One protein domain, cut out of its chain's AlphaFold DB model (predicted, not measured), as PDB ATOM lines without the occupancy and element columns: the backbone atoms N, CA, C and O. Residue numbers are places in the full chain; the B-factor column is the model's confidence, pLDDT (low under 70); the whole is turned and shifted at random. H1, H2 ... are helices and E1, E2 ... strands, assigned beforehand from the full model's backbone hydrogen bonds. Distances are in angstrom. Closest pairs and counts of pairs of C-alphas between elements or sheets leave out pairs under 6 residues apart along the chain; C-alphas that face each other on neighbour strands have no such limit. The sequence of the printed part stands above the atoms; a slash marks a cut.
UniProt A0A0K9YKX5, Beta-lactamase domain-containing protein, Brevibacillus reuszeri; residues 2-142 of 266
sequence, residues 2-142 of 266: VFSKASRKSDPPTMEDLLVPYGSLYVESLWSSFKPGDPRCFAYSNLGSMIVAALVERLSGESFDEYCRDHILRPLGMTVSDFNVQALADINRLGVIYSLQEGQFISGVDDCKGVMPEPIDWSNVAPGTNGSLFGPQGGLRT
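This is residues 2 to 142 of the 266 residues of the protein "Beta-lactamase domain-containing protein" of Brevibacillus reuszeri (UniProt A0A0K9YKX5). What is the main picture? There is little regular structure: loops make most of the domain, H3 and H4 meet as a corner, short H2 lies near H3, short H1 is apart from both H3 and H4, and hairpin E1-E2 lies far from the middle. What is printed? 141 residues, with H1 to H4, then antiparallel E1 and E2; the named elements hold only 43 of these residues and are mostly helix, with 35 in helices and 8 in strands; the whole is only just compact, close to loose, radius of gyration of the C-alphas 17.0 A, spans 46 by 44 by 32 A.

How do the strands pair? E1, residues 98 to 101, and E2, residues 104 to 107, form an antiparallel hairpin; N 99 and O 106 are 2.9 A apart. How do the helices stand? H3, residues 46 to 60, and H4, residues 64 to 73, touch, about perpendicular at 81 degrees, the closest C-alphas being those of Glu 57 and Phe 64, 5.8 A apart. H2, residues 15 to 19, is close to but not clearly touching H3, the closest C-alphas, of Met 15 and Ile 51, being 7.8 A apart. H1, residues 2 to 6, is apart from H3; O i to N i+4 pairs are within hydrogen-bond range throughout H1, H2 and H3, and in 5 of 6 in H4.

Where to start? C-alpha 2 of H1 is at (-44.559, 16.014, 27.795). Where does E2 end? C-alpha 107 is at (-62.102, 28.710, 27.110). How long is H3? It spans 21.5 A.

Is it cut? The printed part has no cut; the links H2 to H3 and H4 to E1 are long. Where is confidence low? Residues 2 to 7 are under 70.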
ATOM      1  N   VAL A   2     -44.299  17.134  26.861       60.34
ATOM      2  CA  VAL A   2     -44.559  16.014  27.795       60.34
ATOM      3  C   VAL A   2     -44.064  16.309  29.217       60.34
ATOM      4  O   VAL A   2     -44.850  16.206  30.150       60.34
ATOM      5  N   PHE A   3     -42.821  16.778  29.374       69.00
ATOM      6  CA  PHE A   3     -42.229  17.093  30.682       69.00
ATOM      7  C   PHE A   3     -43.020  18.147  31.475       69.00
ATOM      8  O   PHE A   3     -43.419  17.904  32.608       69.00
ATOM      9  N   SER A   4     -43.356  19.283  30.854       66.88
ATOM     10  CA  SER A   4     -44.143  20.339  31.514       66.88
ATOM     11  C   SER A   4     -45.556  19.879  31.907       66.88
ATOM     12  O   SER A   4     -46.047  20.263  32.963       66.88
ATOM     13  N   LYS A   5     -46.202  19.015  31.108       69.06
ATOM     14  CA  LYS A   5     -47.491  18.408  31.490       69.06
ATOM     15  C   LYS A   5     -47.329  17.410  32.640       69.06
ATOM     16  O   LYS A   5     -48.147  17.405  33.553       69.06
ATOM     17  N   ALA A   6     -46.285  16.582  32.604       59.91
ATOM     18  CA  ALA A   6     -45.984  15.605  33.649       59.91
ATOM     19  C   ALA A   6     -45.624  16.263  34.990       59.91
ATOM     20  O   ALA A   6     -45.894  15.682  36.033       59.91
ATOM     21  N   SER A   7     -45.093  17.486  34.953       68.88
ATOM     22  CA  SER A   7     -44.645  18.231  36.135       68.88
ATOM     23  C   SER A   7     -45.776  18.891  36.927       68.88
ATOM     24  O   SER A   7     -45.558  19.360  38.035       68.88
ATOM     25  N   ARG A   8     -47.014  18.874  36.416       74.75
ATOM     26  CA  ARG A   8     -48.218  19.313  37.150       74.75
ATOM     27  C   ARG A   8     -48.829  18.181  37.987       74.75
ATOM     28  O   ARG A   8     -50.046  18.035  38.050       74.75
ATOM     29  N   LYS A   9     -47.977  17.335  38.564       78.38
ATOM     30  CA  LYS A   9     -48.334  16.199  39.424       78.38
ATOM     31  C   LYS A   9     -47.621  16.340  40.767       78.38
ATOM     32  O   LYS A   9     -46.658  17.092  40.865       78.38
ATOM     33  N   SER A  10     -48.086  15.598  41.770       77.69
ATOM     34  CA  SER A  10     -47.479  15.559  43.109       77.69
ATOM     35  C   SER A  10     -46.088  14.917  43.134       77.69
ATOM     36  O   SER A  10     -45.288  15.238  43.999       77.69
ATOM     37  N   ASP A  11     -45.797  14.028  42.181       83.12
ATOM     38  CA  ASP A  11     -44.485  13.400  41.990       83.12
ATOM     39  C   ASP A  11     -43.967  13.744  40.582       83.12
ATOM     40  O   ASP A  11     -44.231  13.014  39.616       83.12
ATOM     41  N   PRO A  12     -43.394  14.947  40.402       90.06
ATOM     42  CA  PRO A  12     -42.939  15.408  39.102       90.06
ATOM     43  C   PRO A  12     -41.594  14.752  38.730       90.06
ATOM     44  O   PRO A  12     -40.749  14.540  39.597       90.06
ATOM     45  N   PRO A  13     -41.348  14.474  37.436       91.38
ATOM     46  CA  PRO A  13     -40.066  13.925  36.990       91.38
ATOM     47  C   PRO A  13     -38.919  14.898  37.268       91.38
ATOM     48  O   PRO A  13     -39.121  16.111  37.316       91.38
ATOM     49  N   THR A  14     -37.700  14.394  37.385       93.38
ATOM     50  CA  THR A  14     -36.523  15.235  37.622       93.38
ATOM     51  C   THR A  14     -35.895  15.741  36.320       93.38
ATOM     52  O   THR A  14     -36.169  15.247  35.225       93.38
ATOM     53  N   MET A  15     -34.991  16.716  36.418       93.44
ATOM     54  CA  MET A  15     -34.136  17.117  35.304       93.44
ATOM     55  C   MET A  15     -33.223  15.969  34.862       93.44
ATOM     56  O   MET A  15     -32.910  15.880  33.679       93.44
ATOM     57  N   GLU A  16     -32.833  15.062  35.764       93.31
ATOM     58  CA  GLU A  16     -32.042  13.878  35.409       93.31
ATOM     59  C   GLU A  16     -32.841  12.912  34.527       93.31
ATOM     60  O   GLU A  16     -32.321  12.461  33.506       93.31
ATOM     61  N   ASP A  17     -34.123  12.687  34.841       92.94
ATOM     62  CA  ASP A  17     -35.028  11.863  34.025       92.94
ATOM     63  C   ASP A  17     -35.120  12.341  32.573       92.94
ATOM     64  O   ASP A  17     -35.391  11.543  31.675       92.94
ATOM     65  N   LEU A  18     -34.931  13.643  32.352       92.25
ATOM     66  CA  LEU A  18     -35.049  14.287  31.052       92.25
ATOM     67  C   LEU A  18     -33.705  14.439  30.327       92.25
ATOM     68  O   LEU A  18     -33.643  14.233  29.119       92.25
ATOM     69  N   LEU A  19     -32.649  14.852  31.033       92.75
ATOM     70  CA  LEU A  19     -31.395  15.315  30.426       92.75
ATOM     71  C   LEU A  19     -30.313  14.233  30.358       92.75
ATOM     72  O   LEU A  19     -29.389  14.351  29.555       92.75
ATOM     73  N   VAL A  20     -30.393  13.188  31.183       93.94
ATOM     74  CA  VAL A  20     -29.345  12.163  31.267       93.94
ATOM     75  C   VAL A  20     -29.707  10.970  30.377       93.94
ATOM     76  O   VAL A  20     -30.854  10.514  30.421       93.94
ATOM     77  N   PRO A  21     -28.761  10.422  29.583       92.50
ATOM     78  CA  PRO A  21     -28.994   9.182  28.851       92.50
ATOM     79  C   PRO A  21     -29.554   8.090  29.769       92.50
ATOM     80  O   PRO A  21     -29.067   7.908  30.883       92.50
ATOM     81  N   TYR A  22     -30.562   7.362  29.284       88.50
ATOM     82  CA  TYR A  22     -31.319   6.343  30.033       88.50
ATOM     83  C   TYR A  22     -32.265   6.873  31.127       88.50
ATOM     84  O   TYR A  22     -32.907   6.064  31.799       88.50
ATOM     85  N   GLY A  23     -32.409   8.192  31.280       92.06
ATOM     86  CA  GLY A  23     -33.483   8.791  32.072       92.06
ATOM     87  C   GLY A  23     -34.868   8.399  31.544       92.06
ATOM     88  O   GLY A  23     -35.049   8.155  30.348       92.06
ATOM     89  N   SER A  24     -35.863   8.329  32.432       91.44
ATOM     90  CA  SER A  24     -37.196   7.796  32.103       91.44
ATOM     91  C   SER A  24     -37.950   8.589  31.023       91.44
ATOM     92  O   SER A  24     -38.849   8.051  30.374       91.44
ATOM     93  N   LEU A  25     -37.576   9.853  30.804       91.25
ATOM     94  CA  LEU A  25     -38.146  10.762  29.807       91.25
ATOM     95  C   LEU A  25     -37.119  11.226  28.764       91.25
ATOM     96  O   LEU A  25     -37.435  12.093  27.942       91.25
ATOM     97  N   TYR A  26     -35.910  10.662  28.780       92.38
ATOM     98  CA  TYR A  26     -34.855  11.004  27.841       92.38
ATOM     99  C   TYR A  26     -35.219  10.542  26.430       92.38
ATOM    100  O   TYR A  26     -35.499   9.366  26.187       92.38
ATOM    101  N   VAL A  27     -35.144  11.461  25.472       91.00
ATOM    102  CA  VAL A  27     -35.182  11.143  24.042       91.00
ATOM    103  C   VAL A  27     -34.093  11.933  23.328       91.00
ATOM    104  O   VAL A  27     -33.858  13.097  23.641       91.00
ATOM    105  N   GLU A  28     -33.424  11.312  22.355       90.06
ATOM    106  CA  GLU A  28     -32.291  11.931  21.645       90.06
ATOM    107  C   GLU A  28     -32.685  13.237  20.939       90.06
ATOM    108  O   GLU A  28     -31.902  14.180  20.895       90.06
ATOM    109  N   SER A  29     -33.943  13.342  20.494       88.12
ATOM    110  CA  SER A  29     -34.504  14.545  19.869       88.12
ATOM    111  C   SER A  29     -34.665  15.750  20.806       88.12
ATOM    112  O   SER A  29     -35.069  16.814  20.342       88.12
ATOM    113  N   LEU A  30     -34.358  15.620  22.105       88.19
ATOM    114  CA  LEU A  30     -34.212  16.772  23.006       88.19
ATOM    115  C   LEU A  30     -32.991  17.624  22.654       88.19
ATOM    116  O   LEU A  30     -32.976  18.818  22.957       88.19
ATOM    117  N   TRP A  31     -31.979  17.019  22.032       89.62
ATOM    118  CA  TRP A  31     -30.729  17.678  21.689       89.62
ATOM    119  C   TRP A  31     -30.725  18.112  20.229       89.62
ATOM    120  O   TRP A  31     -31.203  17.406  19.339       89.62
ATOM    121  N   SER A  32     -30.163  19.291  19.977       88.94
ATOM    122  CA  SER A  32     -29.927  19.761  18.618       88.94
ATOM    123  C   SER A  32     -28.907  18.873  17.904       88.94
ATOM    124  O   SER A  32     -27.956  18.380  18.507       88.94
ATOM    125  N   SER A  33     -29.051  18.740  16.585       90.50
ATOM    126  CA  SER A  33     -28.057  18.068  15.738       90.50
ATOM    127  C   SER A  33     -26.786  18.901  15.517       90.50
ATOM    128  O   SER A  33     -25.775  18.378  15.045       90.50
ATOM    129  N   PHE A  34     -26.824  20.194  15.847       91.19
ATOM    130  CA  PHE A  34     -25.684  21.101  15.772       91.19
ATOM    131  C   PHE A  34     -24.956  21.219  17.114       91.19
ATOM    132  O   PHE A  34     -25.533  21.017  18.186       91.19
ATOM    133  N   LYS A  35     -23.664  21.556  17.042       92.69
ATOM    134  CA  LYS A  35     -22.801  21.720  18.216       92.69
ATOM    135  C   LYS A  35     -23.195  22.974  19.007       92.69
ATOM    136  O   LYS A  35     -23.464  24.002  18.384       92.69
ATOM    137  N   PRO A  36     -23.156  22.938  20.353       91.81
ATOM    138  CA  PRO A  36     -23.326  24.137  21.165       91.81
ATOM    139  C   PRO A  36     -22.350  25.243  20.744       91.81
ATOM    140  O   PRO A  36     -21.155  24.986  20.589       91.81
ATOM    141  N   GLY A  37     -22.867  26.457  20.559       89.19
ATOM    142  CA  GLY A  37     -22.079  27.622  20.157       89.19
ATOM    143  C   GLY A  37     -21.751  27.719  18.663       89.19
ATOM    144  O   GLY A  37     -20.970  28.592  18.298       89.19
ATOM    145  N   ASP A  38     -22.304  26.862  17.791       91.75
ATOM    146  CA  ASP A  38     -22.195  27.084  16.341       91.75
ATOM    147  C   ASP A  38     -22.949  28.373  15.962       91.75
ATOM    148  O   ASP A  38     -24.175  28.408  16.085       91.75
ATOM    149  N   PRO A  39     -22.264  29.432  15.490       88.19
ATOM    150  CA  PRO A  39     -22.897  30.729  15.246       88.19
ATOM    151  C   PRO A  39     -23.897  30.696  14.084       88.19
ATOM    152  O   PRO A  39     -24.693  31.611  13.924       88.19
ATOM    153  N   ARG A  40     -23.886  29.640  13.266       88.19
ATOM    154  CA  ARG A  40     -24.799  29.479  12.125       88.19
ATOM    155  C   ARG A  40     -26.111  28.807  12.516       88.19
ATOM    156  O   ARG A  40     -26.939  28.547  11.649       88.19
ATOM    157  N   CYS A  41     -26.260  28.423  13.781       88.19
ATOM    158  CA  CYS A  41     -27.374  27.615  14.235       88.19
ATOM    159  C   CYS A  41     -28.021  28.225  15.471       88.19
ATOM    160  O   CYS A  41     -27.359  28.541  16.456       88.19
ATOM    161  N   PHE A  42     -29.344  28.297  15.433       88.31
ATOM    162  CA  PHE A  42     -30.175  28.683  16.556       88.31
ATOM    163  C   PHE A  42     -31.420  27.806  16.585       88.31
ATOM    164  O   PHE A  42     -31.910  27.356  15.550       88.31
ATOM    165  N   ALA A  43     -31.902  27.539  17.793       88.12
ATOM    166  CA  ALA A  43     -33.185  26.905  18.015       88.12
ATOM    167  C   ALA A  43     -33.795  27.477  19.292       88.12
ATOM    168  O   ALA A  43     -33.199  27.396  20.370       88.12
ATOM    169  N   TYR A  44     -35.001  28.025  19.172       89.12
ATOM    170  CA  TYR A  44     -35.764  28.471  20.329       89.12
ATOM    171  C   TYR A  44     -36.061  27.287  21.262       89.12
ATOM    172  O   TYR A  44     -36.511  26.228  20.816       89.12
ATOM    173  N   SER A  45     -35.824  27.452  22.568       90.12
ATOM    174  CA  SER A  45     -35.883  26.341  23.523       90.12
ATOM    175  C   SER A  45     -36.579  26.704  24.830       90.12
ATOM    176  O   SER A  45     -35.987  27.280  25.740       90.12
ATOM    177  N   ASN A  46     -37.817  26.224  24.975       91.44
ATOM    178  CA  ASN A  46     -38.531  26.229  26.256       91.44
ATOM    179  C   ASN A  46     -37.814  25.388  27.326       91.44
ATOM    180  O   ASN A  46     -37.907  25.685  28.515       91.44
ATOM    181  N   LEU A  47     -37.120  24.318  26.915       91.81
ATOM    182  CA  LEU A  47     -36.336  23.489  27.831       91.81
ATOM    183  C   LEU A  47     -35.157  24.280  28.412       91.81
ATOM    184  O   LEU A  47     -34.863  24.141  29.594       91.81
ATOM    185  N   GLY A  48     -34.536  25.157  27.618       93.44
ATOM    186  CA  GLY A  48     -33.490  26.061  28.093       93.44
ATOM    187  C   GLY A  48     -33.951  26.901  29.286       93.44
ATOM    188  O   GLY A  48     -33.274  26.920  30.312       93.44
ATOM    189  N   SER A  49     -35.141  27.504  29.210       94.81
ATOM    190  CA  SER A  49     -35.717  28.277  30.323       94.81
ATOM    191  C   SER A  49     -35.965  27.417  31.570       94.81
ATOM    192  O   SER A  49     -35.735  27.875  32.685       94.81
ATOM    193  N   MET A  50     -36.379  26.154  31.400       95.19
ATOM    194  CA  MET A  50     -36.541  25.216  32.520       95.19
ATOM    195  C   MET A  50     -35.200  24.880  33.175       95.19
ATOM    196  O   MET A  50     -35.113  24.808  34.396       95.19
ATOM    197  N   ILE A  51     -34.138  24.693  32.387       95.44
ATOM    198  CA  ILE A  51     -32.789  24.451  32.920       95.44
ATOM    199  C   ILE A  51     -32.316  25.656  33.733       95.44
ATOM    200  O   ILE A  51     -31.837  25.481  34.851       95.44
ATOM    201  N   VAL A  52     -32.504  26.875  33.217       96.62
ATOM    202  CA  VAL A  52     -32.158  28.108  33.941       96.62
ATOM    203  C   VAL A  52     -32.943  28.221  35.250       96.62
ATOM    204  O   VAL A  52     -32.345  28.515  36.280       96.62
ATOM    205  N   ALA A  53     -34.244  27.920  35.251       97.12
ATOM    206  CA  ALA A  53     -35.042  27.919  36.477       97.12
ATOM    207  C   ALA A  53     -34.531  26.905  37.510       97.12
ATOM    208  O   ALA A  53     -34.347  27.261  38.669       97.12
ATOM    209  N   ALA A  54     -34.207  25.674  37.096       96.94
ATOM    210  CA  ALA A  54     -33.633  24.686  38.011       96.94
ATOM    211  C   ALA A  54     -32.284  25.140  38.592       96.94
ATOM    212  O   ALA A  54     -31.992  24.864  39.753       96.94
ATOM    213  N   LEU A  55     -31.462  25.849  37.811       97.56
ATOM    214  CA  LEU A  55     -30.212  26.433  38.305       97.56
ATOM    215  C   LEU A  55     -30.469  27.534  39.338       97.56
ATOM    216  O   LEU A  55     -29.809  27.537  40.372       97.56
ATOM    217  N   VAL A  56     -31.434  28.426  39.092       98.00
ATOM    218  CA  VAL A  56     -31.851  29.448  40.069       98.00
ATOM    219  C   VAL A  56     -32.253  28.788  41.384       98.00
ATOM    220  O   VAL A  56     -31.732  29.159  42.433       98.00
ATOM    221  N   GLU A  57     -33.098  27.759  41.332       97.56
ATOM    222  CA  GLU A  57     -33.547  27.039  42.525       97.56
ATOM    223  C   GLU A  57     -32.398  26.318  43.246       97.56
ATOM    224  O   GLU A  57     -32.280  26.398  44.468       97.56
ATOM    225  N   ARG A  58     -31.499  25.644  42.508       96.69
ATOM    226  CA  ARG A  58     -30.322  24.979  43.098       96.69
ATOM    227  C   ARG A  58     -29.399  25.957  43.821       96.69
ATOM    228  O   ARG A  58     -28.820  25.587  44.839       96.69
ATOM    229  N   LEU A  59     -29.195  27.143  43.252       97.62
ATOM    230  CA  LEU A  59     -28.214  28.111  43.742       97.62
ATOM    231  C   LEU A  59     -28.761  28.985  44.872       97.62
ATOM    232  O   LEU A  59     -28.006  29.331  45.778       97.62
ATOM    233  N   SER A  60     -30.045  29.341  44.821       97.56
ATOM    234  CA  SER A  60     -30.702  30.160  45.849       97.56
ATOM    235  C   SER A  60     -31.244  29.331  47.016       97.56
ATOM    236  O   SER A  60     -31.256  29.803  48.149       97.56
ATOM    237  N   GLY A  61     -31.674  28.093  46.754       96.06
ATOM    238  CA  GLY A  61     -32.455  27.293  47.697       96.06
ATOM    239  C   GLY A  61     -33.936  27.687  47.772       96.06
ATOM    240  O   GLY A  61     -34.669  27.082  48.551       96.06
ATOM    241  N   GLU A  62     -34.376  28.661  46.973       96.06
ATOM    242  CA  GLU A  62     -35.765  29.122  46.865       96.06
ATOM    243  C   GLU A  62     -36.456  28.434  45.677       96.06
ATOM    244  O   GLU A  62     -35.789  28.026  44.722       96.06
ATOM    245  N   SER A  63     -37.786  28.301  45.697       95.38
ATOM    246  CA  SER A  63     -38.509  27.883  44.490       95.38
ATOM    247  C   SER A  63     -38.471  28.986  43.429       95.38
ATOM    248  O   SER A  63     -38.317  30.169  43.739       95.38
ATOM    249  N   PHE A  64     -38.628  28.628  42.152       97.00
ATOM    250  CA  PHE A  64     -38.542  29.609  41.070       97.00
ATOM    251  C   PHE A  64     -39.573  30.745  41.204       97.00
ATOM    252  O   PHE A  64     -39.246  31.907  40.953       97.00
ATOM    253  N   ASP A  65     -40.810  30.438  41.611       96.69
ATOM    254  CA  ASP A  65     -41.843  31.458  41.813       96.69
ATOM    255  C   ASP A  65     -41.526  32.377  42.999       96.69
ATOM    256  O   ASP A  65     -41.702  33.588  42.873       96.69
ATOM    257  N   GLU A  66     -41.021  31.835  44.113       97.00
ATOM    258  CA  GLU A  66     -40.577  32.608  45.280       97.00
ATOM    259  C   GLU A  66     -39.420  33.530  44.917       97.00
ATOM    260  O   GLU A  66     -39.515  34.737  45.143       97.00
ATOM    261  N   TYR A  67     -38.400  33.000  44.241       98.38
ATOM    262  CA  TYR A  67     -37.248  33.787  43.829       98.38
ATOM    263  C   TYR A  67     -37.661  34.950  42.914       98.38
ATOM    264  O   TYR A  67     -37.303  36.107  43.140       98.38
ATOM    265  N   CYS A  68     -38.462  34.682  41.877       98.50
ATOM    266  CA  CYS A  68     -38.954  35.745  41.002       98.50
ATOM    267  C   CYS A  68     -39.806  36.760  41.769       98.50
ATOM    268  O   CYS A  68     -39.653  37.968  41.572       98.50
ATOM    269  N   ARG A  69     -40.693  36.295  42.650       98.44
ATOM    270  CA  ARG A  69     -41.566  37.154  43.448       98.44
ATOM    271  C   ARG A  69     -40.771  38.088  44.356       98.44
ATOM    272  O   ARG A  69     -41.076  39.281  44.381       98.44
ATOM    273  N   ASP A  70     -39.748  37.588  45.039       98.38
ATOM    274  CA  ASP A  70     -39.033  38.331  46.080       98.38
ATOM    275  C   ASP A  70     -37.873  39.172  45.549       98.38
ATOM    276  O   ASP A  70     -37.635  40.265  46.065       98.38
ATOM    277  N   HIS A  71     -37.219  38.739  44.468       98.31
ATOM    278  CA  HIS A  71     -36.045  39.429  43.918       98.31
ATOM    279  C   HIS A  71     -36.338  40.253  42.660       98.31
ATOM    280  O   HIS A  71     -35.516  41.080  42.270       98.31
ATOM    281  N   ILE A  72     -37.504  40.076  42.024       98.44
ATOM    282  CA  ILE A  72     -37.867  40.793  40.788       98.44
ATOM    283  C   ILE A  72     -39.222  41.488  40.927       98.44
ATOM    284  O   ILE A  72     -39.306  42.714  40.846       98.44
ATOM    285  N   LEU A  73     -40.298  40.730  41.154       98.56
ATOM    286  CA  LEU A  73     -41.660  41.253  41.049       98.56
ATOM    287  C   LEU A  73     -41.975  42.248  42.173       98.56
ATOM    288  O   LEU A  73     -42.323  43.396  41.893       98.56
ATOM    289  N   ARG A  74     -41.811  41.861  43.443       97.94
ATOM    290  CA  ARG A  74     -42.057  42.748  44.594       97.94
ATOM    291  C   ARG A  74     -41.142  43.978  44.600       97.94
ATOM    292  O   ARG A  74     -41.691  45.069  44.766       97.94
ATOM    293  N   PRO A  75     -39.816  43.874  44.365       98.38
ATOM    294  CA  PRO A  75     -38.934  45.042  44.273       98.38
ATOM    295  C   PRO A  75     -39.373  46.063  43.214       98.38
ATOM    296  O   PRO A  75     -39.326  47.268  43.459       98.38
ATOM    297  N   LEU A  76     -39.873  45.592  42.068       98.56
ATOM    298  CA  LEU A  76     -40.422  46.448  41.011       98.56
ATOM    299  C   LEU A  76     -41.872  46.891  41.268       98.56
ATOM    300  O   LEU A  76     -42.470  47.587  40.448       98.56
ATOM    301  N   GLY A  77     -42.472  46.486  42.389       97.94
ATOM    302  CA  GLY A  77     -43.858  46.778  42.732       97.94
ATOM    303  C   GLY A  77     -44.878  46.058  41.845       97.94
ATOM    304  O   GLY A  77     -45.990  46.561  41.689       97.94
ATOM    305  N   MET A  78     -44.523  44.930  41.230       98.00
ATOM    306  CA  MET A  78     -45.410  44.050  40.460       98.00
ATOM    307  C   MET A  78     -46.206  43.123  41.399       98.00
ATOM    308  O   MET A  78     -45.973  41.923  41.484       98.00
ATOM    309  N   THR A  79     -47.114  43.713  42.172       95.94
ATOM    310  CA  THR A  79     -47.818  43.074  43.299       95.94
ATOM    311  C   THR A  79     -48.984  42.163  42.918       95.94
ATOM    312  O   THR A  79     -49.520  41.485  43.789       95.94
ATOM    313  N   VAL A  80     -49.419  42.169  41.655       96.19
ATOM    314  CA  VAL A  80     -50.499  41.290  41.164       96.19
ATOM    315  C   VAL A  80     -50.009  40.314  40.095       96.19
ATOM    316  O   VAL A  80     -50.826  39.720  39.393       96.19
ATOM    317  N   SER A  81     -48.689  40.183  39.954       97.62
ATOM    318  CA  SER A  81     -48.043  39.280  39.012       97.62
ATOM    319  C   SER A  81     -47.399  38.121  39.752       97.62
ATOM    320  O   SER A  81     -46.751  38.344  40.770       97.62
ATOM    321  N   ASP A  82     -47.550  36.905  39.231       97.81
ATOM    322  CA  ASP A  82     -46.904  35.727  39.805       97.81
ATOM    323  C   ASP A  82     -46.853  34.541  38.830       97.81
ATOM    324  O   ASP A  82     -47.681  34.425  37.922       97.81
ATOM    325  N   PHE A  83     -45.895  33.636  39.027       96.69
ATOM    326  CA  PHE A  83     -45.863  32.348  38.326       96.69
ATOM    327  C   PHE A  83     -46.781  31.310  38.986       96.69
ATOM    328  O   PHE A  83     -47.307  30.420  38.313       96.69
ATOM    329  N   ASN A  84     -47.007  31.428  40.293       95.06
ATOM    330  CA  ASN A  84     -47.855  30.546  41.068       95.06
ATOM    331  C   ASN A  84     -49.265  31.130  41.210       95.06
ATOM    332  O   ASN A  84     -49.473  32.183  41.809       95.06
ATOM    333  N   VAL A  85     -50.262  30.406  40.699       94.00
ATOM    334  CA  VAL A  85     -51.675  30.807  40.795       94.00
ATOM    335  C   VAL A  85     -52.138  30.979  42.247       94.00
ATOM    336  O   VAL A  85     -52.946  31.860  42.522       94.00
ATOM    337  N   GLN A  86     -51.574  30.206  43.184       94.31
ATOM    338  CA  GLN A  86     -51.905  30.277  44.612       94.31
ATOM    339  C   GLN A  86     -51.454  31.589  45.264       94.31
ATOM    340  O   GLN A  86     -51.974  31.963  46.312       94.31
ATOM    341  N   ALA A  87     -50.493  32.291  44.661       95.25
ATOM    342  CA  ALA A  87     -49.992  33.565  45.163       95.25
ATOM    343  C   ALA A  87     -50.821  34.769  44.678       95.25
ATOM    344  O   ALA A  87     -50.593  35.897  45.119       95.25
ATOM    345  N   LEU A  88     -51.799  34.557  43.788       94.88
ATOM    346  CA  LEU A  88     -52.668  35.627  43.311       94.88
ATOM    347  C   LEU A  88     -53.664  36.045  44.399       94.88
ATOM    348  O   LEU A  88     -54.408  35.227  44.933       94.88
ATOM    349  N   ALA A  89     -53.732  37.350  44.673       91.88
ATOM    350  CA  ALA A  89     -54.613  37.901  45.705       91.88
ATOM    351  C   ALA A  89     -56.114  37.790  45.373       91.88
ATOM    352  O   ALA A  89     -56.943  37.734  46.278       91.88
ATOM    353  N   ASP A  90     -56.472  37.793  44.086       94.25
ATOM    354  CA  ASP A  90     -57.856  37.675  43.622       94.25
ATOM    355  C   ASP A  90     -57.907  36.889  42.312       94.25
ATOM    356  O   ASP A  90     -57.518  37.383  41.249       94.25
ATOM    357  N   ILE A  91     -58.424  35.663  42.392       95.69
ATOM    358  CA  ILE A  91     -58.555  34.763  41.246       95.69
ATOM    359  C   ILE A  91     -59.509  35.311  40.174       95.69
ATOM    360  O   ILE A  91     -59.362  34.979  39.002       95.69
ATOM    361  N   ASN A  92     -60.439  36.209  40.524       95.00
ATOM    362  CA  ASN A  92     -61.362  36.821  39.560       95.00
ATOM    363  C   ASN A  92     -60.683  37.854  38.655       95.00
ATOM    364  O   ASN A  92     -61.275  38.303  37.675       95.00
ATOM    365  N   ARG A  93     -59.444  38.249  38.973       93.62
ATOM    366  CA  ARG A  93     -58.631  39.129  38.125       93.62
ATOM    367  C   ARG A  93     -57.787  38.362  37.114       93.62
ATOM    368  O   ARG A  93     -57.169  38.997  36.260       93.62
ATOM    369  N   LEU A  94     -57.731  37.035  37.220       95.56
ATOM    370  CA  LEU A  94     -57.005  36.198  36.280       95.56
ATOM    371  C   LEU A  94     -57.795  36.101  34.969       95.56
ATOM    372  O   LEU A  94     -58.957  35.703  34.951       95.56
ATOM    373  N   GLY A  95     -57.164  36.513  33.872       93.94
ATOM    374  CA  GLY A  95     -57.765  36.435  32.547       93.94
ATOM    375  C   GLY A  95     -57.791  34.999  32.031       93.94
ATOM    376  O   GLY A  95     -56.772  34.315  32.057       93.94
ATOM    377  N   VAL A  96     -58.940  34.575  31.508       95.75
ATOM    378  CA  VAL A  96     -59.075  33.288  30.813       95.75
ATOM    379  C   VAL A  96     -58.469  33.396  29.419       95.75
ATOM    380  O   VAL A  96     -58.788  34.342  28.693       95.75
ATOM    381  N   ILE A  97     -57.633  32.426  29.039       95.69
ATOM    382  CA  ILE A  97     -57.103  32.307  27.676       95.69
ATOM    383  C   ILE A  97     -58.069  31.479  26.828       95.69
ATOM    384  O   ILE A  97     -58.463  30.376  27.211       95.69
ATOM    385  N   TYR A  98     -58.414  31.995  25.653       96.25
ATOM    386  CA  TYR A  98     -59.311  31.384  24.686       96.25
ATOM    387  C   TYR A  98     -58.549  30.940  23.438       96.25
ATOM    388  O   TYR A  98     -57.830  31.721  22.815       96.25
ATOM    389  N   SER A  99     -58.775  29.697  23.023       94.25
ATOM    390  CA  SER A  99     -58.280  29.169  21.748       94.25
ATOM    391  C   SER A  99     -59.378  29.219  20.689       94.25
ATOM    392  O   SER A  99     -60.515  28.846  20.983       94.25
ATOM    393  N   LEU A 100     -59.050  29.635  19.466       93.69
ATOM    394  CA  LEU A 100     -59.977  29.559  18.339       93.69
ATOM    395  C   LEU A 100     -59.991  28.131  17.775       93.69
ATOM    396  O   LEU A 100     -58.964  27.633  17.317       93.69
ATOM    397  N   GLN A 101     -61.149  27.479  17.798       92.94
ATOM    398  CA  GLN A 101     -61.368  26.141  17.247       92.94
ATOM    399  C   GLN A 101     -62.617  26.177  16.370       92.94
ATOM    400  O   GLN A 101     -63.674  26.604  16.826       92.94
ATOM    401  N   GLU A 102     -62.491  25.783  15.101       92.56
ATOM    402  CA  GLU A 102     -63.613  25.739  14.144       92.56
ATOM    403  C   GLU A 102     -64.427  27.056  14.077       92.56
ATOM    404  O   GLU A 102     -65.646  27.061  13.928       92.56
ATOM    405  N   GLY A 103     -63.744  28.203  14.203       92.25
ATOM    406  CA  GLY A 103     -64.368  29.532  14.176       92.25
ATOM    407  C   GLY A 103     -65.017  29.980  15.493       92.25
ATOM    408  O   GLY A 103     -65.616  31.053  15.531       92.25
ATOM    409  N   GLN A 104     -64.887  29.207  16.574       94.88
ATOM    410  CA  GLN A 104     -65.396  29.547  17.904       94.88
ATOM    411  C   GLN A 104     -64.272  29.676  18.931       94.88
ATOM    412  O   GLN A 104     -63.327  28.891  18.947       94.88
ATOM    413  N   PHE A 105     -64.379  30.667  19.816       96.00
ATOM    414  CA  PHE A 105     -63.464  30.806  20.944       96.00
ATOM    415  C   PHE A 105     -63.880  29.874  22.079       96.00
ATOM    416  O   PHE A 105     -64.965  30.012  22.644       96.00
ATOM    417  N   ILE A 106     -62.993  28.945  22.424       95.94
ATOM    418  CA  ILE A 106     -63.175  27.971  23.500       95.94
ATOM    419  C   ILE A 106     -62.295  28.377  24.681       95.94
ATOM    420  O   ILE A 106     -61.102  28.630  24.488       95.94
ATOM    421  N   SER A 107     -62.871  28.443  25.889       94.75
ATOM    422  CA  SER A 107     -62.102  28.710  27.110       94.75
ATOM    423  C   SER A 107     -61.077  27.601  27.350       94.75
ATOM    424  O   SER A 107     -61.349  26.416  27.147       94.75
ATOM    425  N   GLY A 108     -59.867  27.995  27.736       89.81
ATOM    426  CA  GLY A 108     -58.734  27.096  27.894       89.81
ATOM    427  C   GLY A 108     -58.011  27.329  29.211       89.81
ATOM    428  O   GLY A 108     -58.522  27.036  30.289       89.81
ATOM    429  N   VAL A 109     -56.765  27.785  29.111       90.25
ATOM    430  CA  VAL A 109     -55.885  27.956  30.270       90.25
ATOM    431  C   VAL A 109     -56.439  29.028  31.208       90.25
ATOM    432  O   VAL A 109     -56.958  30.049  30.757       90.25
ATOM    433  N   ASP A 110     -56.307  28.768  32.510       92.38
ATOM    434  CA  ASP A 110     -56.702  29.665  33.598       92.38
ATOM    435  C   ASP A 110     -58.217  30.000  33.657       92.38
ATOM    436  O   ASP A 110     -58.622  30.970  34.293       92.38
ATOM    437  N   ASP A 111     -59.087  29.156  33.074       94.56
ATOM    438  CA  ASP A 111     -60.546  29.179  33.315       94.56
ATOM    439  C   ASP A 111     -60.890  28.646  34.721       94.56
ATOM    440  O   ASP A 111     -61.398  27.538  34.907       94.56
ATOM    441  N   CYS A 112     -60.563  29.439  35.742       93.38
ATOM    442  CA  CYS A 112     -60.755  29.097  37.152       93.38
ATOM    443  C   CYS A 112     -62.205  29.272  37.637       93.38
ATOM    444  O   CYS A 112     -62.532  28.868  38.750       93.38
ATOM    445  N   LYS A 113     -63.088  29.889  36.835       93.44
ATOM    446  CA  LYS A 113     -64.507  30.136  37.178       93.44
ATOM    447  C   LYS A 113     -64.711  30.803  38.549       93.44
ATOM    448  O   LYS A 113     -65.670  30.505  39.256       93.44
ATOM    449  N   GLY A 114     -63.790  31.692  38.925       93.31
ATOM    450  CA  GLY A 114     -63.803  32.404  40.206       93.31
ATOM    451  C   GLY A 114     -63.410  31.558  41.424       93.31
ATOM    452  O   GLY A 114     -63.520  32.033  42.550       93.31
ATOM    453  N   VAL A 115     -62.945  30.323  41.221       95.25
ATOM    454  CA  VAL A 115     -62.529  29.405  42.286       95.25
ATOM    455  C   VAL A 115     -61.022  29.185  42.200       95.25
ATOM    456  O   VAL A 115     -60.503  28.804  41.152       95.25
ATOM    457  N   MET A 116     -60.311  29.427  43.304       95.06
ATOM    458  CA  MET A 116     -58.885  29.111  43.394       95.06
ATOM    459  C   MET A 116     -58.701  27.595  43.204       95.06
ATOM    460  O   MET A 116     -59.380  26.831  43.892       95.06
ATOM    461  N   PRO A 117     -57.844  27.135  42.274       92.12
ATOM    462  CA  PRO A 117     -57.580  25.708  42.129       92.12
ATOM    463  C   PRO A 117     -56.947  25.143  43.405       92.12
ATOM    464  O   PRO A 117     -56.287  25.869  44.142       92.12
ATOM    465  N   GLU A 118     -57.100  23.844  43.648       91.31
ATOM    466  CA  GLU A 118     -56.398  23.189  44.756       91.31
ATOM    467  C   GLU A 118     -54.873  23.263  44.543       91.31
ATOM    468  O   GLU A 118     -54.400  23.055  43.415       91.31
ATOM    469  N   PRO A 119     -54.086  23.561  45.591       90.38
ATOM    470  CA  PRO A 119     -52.637  23.587  45.488       90.38
ATOM    471  C   PRO A 119     -52.090  22.178  45.233       90.38
ATOM    472  O   PRO A 119     -52.577  21.186  45.777       90.38
ATOM    473  N   ILE A 120     -51.039  22.090  44.418       88.31
ATOM    474  CA  ILE A 120     -50.269  20.855  44.268       88.31
ATOM    475  C   ILE A 120     -49.198  20.851  45.359       88.31
ATOM    476  O   ILE A 120     -48.428  21.804  45.472       88.31
ATOM    477  N   ASP A 121     -49.153  19.788  46.159       88.25
ATOM    478  CA  ASP A 121     -48.115  19.618  47.172       88.25
ATOM    479  C   ASP A 121     -46.792  19.198  46.516       88.25
ATOM    480  O   ASP A 121     -46.648  18.072  46.035       88.25
ATOM    481  N   TRP A 122     -45.836  20.126  46.508       90.12
ATOM    482  CA  TRP A 122     -44.456  19.911  46.069       90.12
ATOM    483  C   TRP A 122     -43.450  19.981  47.223       90.12
ATOM    484  O   TRP A 122     -42.255  20.100  46.982       90.12
ATOM    485  N   SER A 123     -43.895  19.862  48.478       85.88
ATOM    486  CA  SER A 123     -43.012  19.920  49.657       85.88
ATOM    487  C   SER A 123     -41.905  18.857  49.660       85.88
ATOM    488  O   SER A 123     -40.845  19.065  50.246       85.88
ATOM    489  N   ASN A 124     -42.127  17.733  48.973       86.75
ATOM    490  CA  ASN A 124     -41.146  16.655  48.822       86.75
ATOM    491  C   ASN A 124     -40.213  16.830  47.609       86.75
ATOM    492  O   ASN A 124     -39.319  16.008  47.403       86.75
ATOM    493  N   VAL A 125     -40.405  17.870  46.796       89.44
ATOM    494  CA  VAL A 125     -39.591  18.135  45.608       89.44
ATOM    495  C   VAL A 125     -38.447  19.062  45.999       89.44
ATOM    496  O   VAL A 125     -38.651  20.233  46.300       89.44
ATOM    497  N   ALA A 126     -37.219  18.544  46.002       90.12
ATOM    498  CA  ALA A 126     -36.060  19.363  46.349       90.12
ATOM    499  C   ALA A 126     -35.843  20.476  45.296       90.12
ATOM    500  O   ALA A 126     -35.802  20.149  44.102       90.12
ATOM    501  N   PRO A 127     -35.632  21.749  45.693       92.62
ATOM    502  CA  PRO A 127     -35.399  22.857  44.763       92.62
ATOM    503  C   PRO A 127     -34.321  22.529  43.730       92.62
ATOM    504  O   PRO A 127     -33.265  21.985  44.070       92.62
ATOM    505  N   GLY A 128     -34.597  22.803  42.454       93.31
ATOM    506  CA  GLY A 128     -33.675  22.575  41.348       93.31
ATOM    507  C   GLY A 128     -33.622  21.138  40.828       93.31
ATOM    508  O   GLY A 128     -32.802  20.817  39.964       93.31
ATOM    509  N   THR A 129     -34.490  20.253  41.331       93.44
ATOM    510  CA  THR A 129     -34.726  18.930  40.726       93.44
ATOM    511  C   THR A 129     -35.675  18.986  39.537       93.44
ATOM    512  O   THR A 129     -35.563  18.125  38.675       93.44
ATOM    513  N   ASN A 130     -36.560  19.983  39.436       93.56
ATOM    514  CA  ASN A 130     -37.463  20.181  38.301       93.56
ATOM    515  C   ASN A 130     -37.707  21.678  38.070       93.56
ATOM    516  O   ASN A 130     -38.463  22.308  38.795       93.56
ATOM    517  N   GLY A 131     -37.139  22.239  37.002       92.75
ATOM    518  CA  GLY A 131     -37.301  23.666  36.698       92.75
ATOM    519  C   GLY A 131     -38.566  24.025  35.914       92.75
ATOM    520  O   GLY A 131     -38.639  25.095  35.325       92.75
ATOM    521  N   SER A 132     -39.551  23.132  35.811       92.56
ATOM    522  CA  SER A 132     -40.768  23.355  35.017       92.56
ATOM    523  C   SER A 132     -42.046  23.507  35.840       92.56
ATOM    524  O   SER A 132     -43.083  23.833  35.254       92.56
ATOM    525  N   LEU A 133     -41.978  23.318  37.166       92.69
ATOM    526  CA  LEU A 133     -43.127  23.351  38.088       92.69
ATOM    527  C   LEU A 133     -43.963  24.626  37.924       92.69
ATOM    528  O   LEU A 133     -45.184  24.567  37.774       92.69
ATOM    529  N   PHE A 134     -43.283  25.767  37.840       93.19
ATOM    530  CA  PHE A 134     -43.895  27.093  37.741       93.19
ATOM    531  C   PHE A 134     -43.903  27.666  36.314       93.19
ATOM    532  O   PHE A 134     -44.327  28.796  36.091       93.19
ATOM    533  N   GLY A 135     -43.483  26.879  35.317       93.25
ATOM    534  CA  GLY A 135     -43.535  27.254  33.903       93.25
ATOM    535  C   GLY A 135     -42.711  28.499  33.537       93.25
ATOM    536  O   GLY A 135     -43.281  29.443  32.991       93.25
ATOM    537  N   PRO A 136     -41.385  28.523  33.752       95.00
ATOM    538  CA  PRO A 136     -40.541  29.695  33.473       95.00
ATOM    539  C   PRO A 136     -40.585  30.178  32.015       95.00
ATOM    540  O   PRO A 136     -40.336  31.344  31.741       95.00
ATOM    541  N   GLN A 137     -40.933  29.303  31.069       92.62
ATOM    542  CA  GLN A 137     -40.995  29.607  29.638       92.62
ATOM    543  C   GLN A 137     -42.218  30.439  29.198       92.62
ATOM    544  O   GLN A 137     -42.328  30.773  28.022       92.62
ATOM    545  N   GLY A 138     -43.185  30.698  30.087       91.56
ATOM    546  CA  GLY A 138     -44.411  31.431  29.726       91.56
ATOM    547  C   GLY A 138     -45.564  31.358  30.731       91.56
ATOM    548  O   GLY A 138     -46.711  31.571  30.360       91.56
ATOM    549  N   GLY A 139     -45.290  30.989  31.983       93.06
ATOM    550  CA  GLY A 139     -46.279  30.798  33.048       93.06
ATOM    551  C   GLY A 139     -46.527  32.027  33.921       93.06
ATOM    552  O   GLY A 139     -47.331  31.941  34.850       93.06
ATOM    553  N   LEU A 140     -45.851  33.150  33.653       96.56
ATOM    554  CA  LEU A 140     -46.061  34.390  34.395       96.56
ATOM    555  C   LEU A 140     -47.466  34.925  34.117       96.56
ATOM    556  O   LEU A 140     -47.804  35.266  32.984       96.56
ATOM    557  N   ARG A 141     -48.266  35.064  35.171       96.62
ATOM    558  CA  ARG A 141     -49.561  35.744  35.125       96.62
ATOM    559  C   ARG A 141     -49.324  37.188  35.508       96.62
ATOM    560  O   ARG A 141     -48.784  37.462  36.570       96.62
ATOM    561  N   THR A 142     -49.662  38.109  34.616       97.25
ATOM    562  CA  THR A 142     -49.366  39.536  34.773       97.25
ATOM    563  C   THR A 142     -50.312  40.376  33.909       97.25
ATOM    564  O   THR A 142     -51.218  39.856  33.260       97.25
TER     565      THR A 142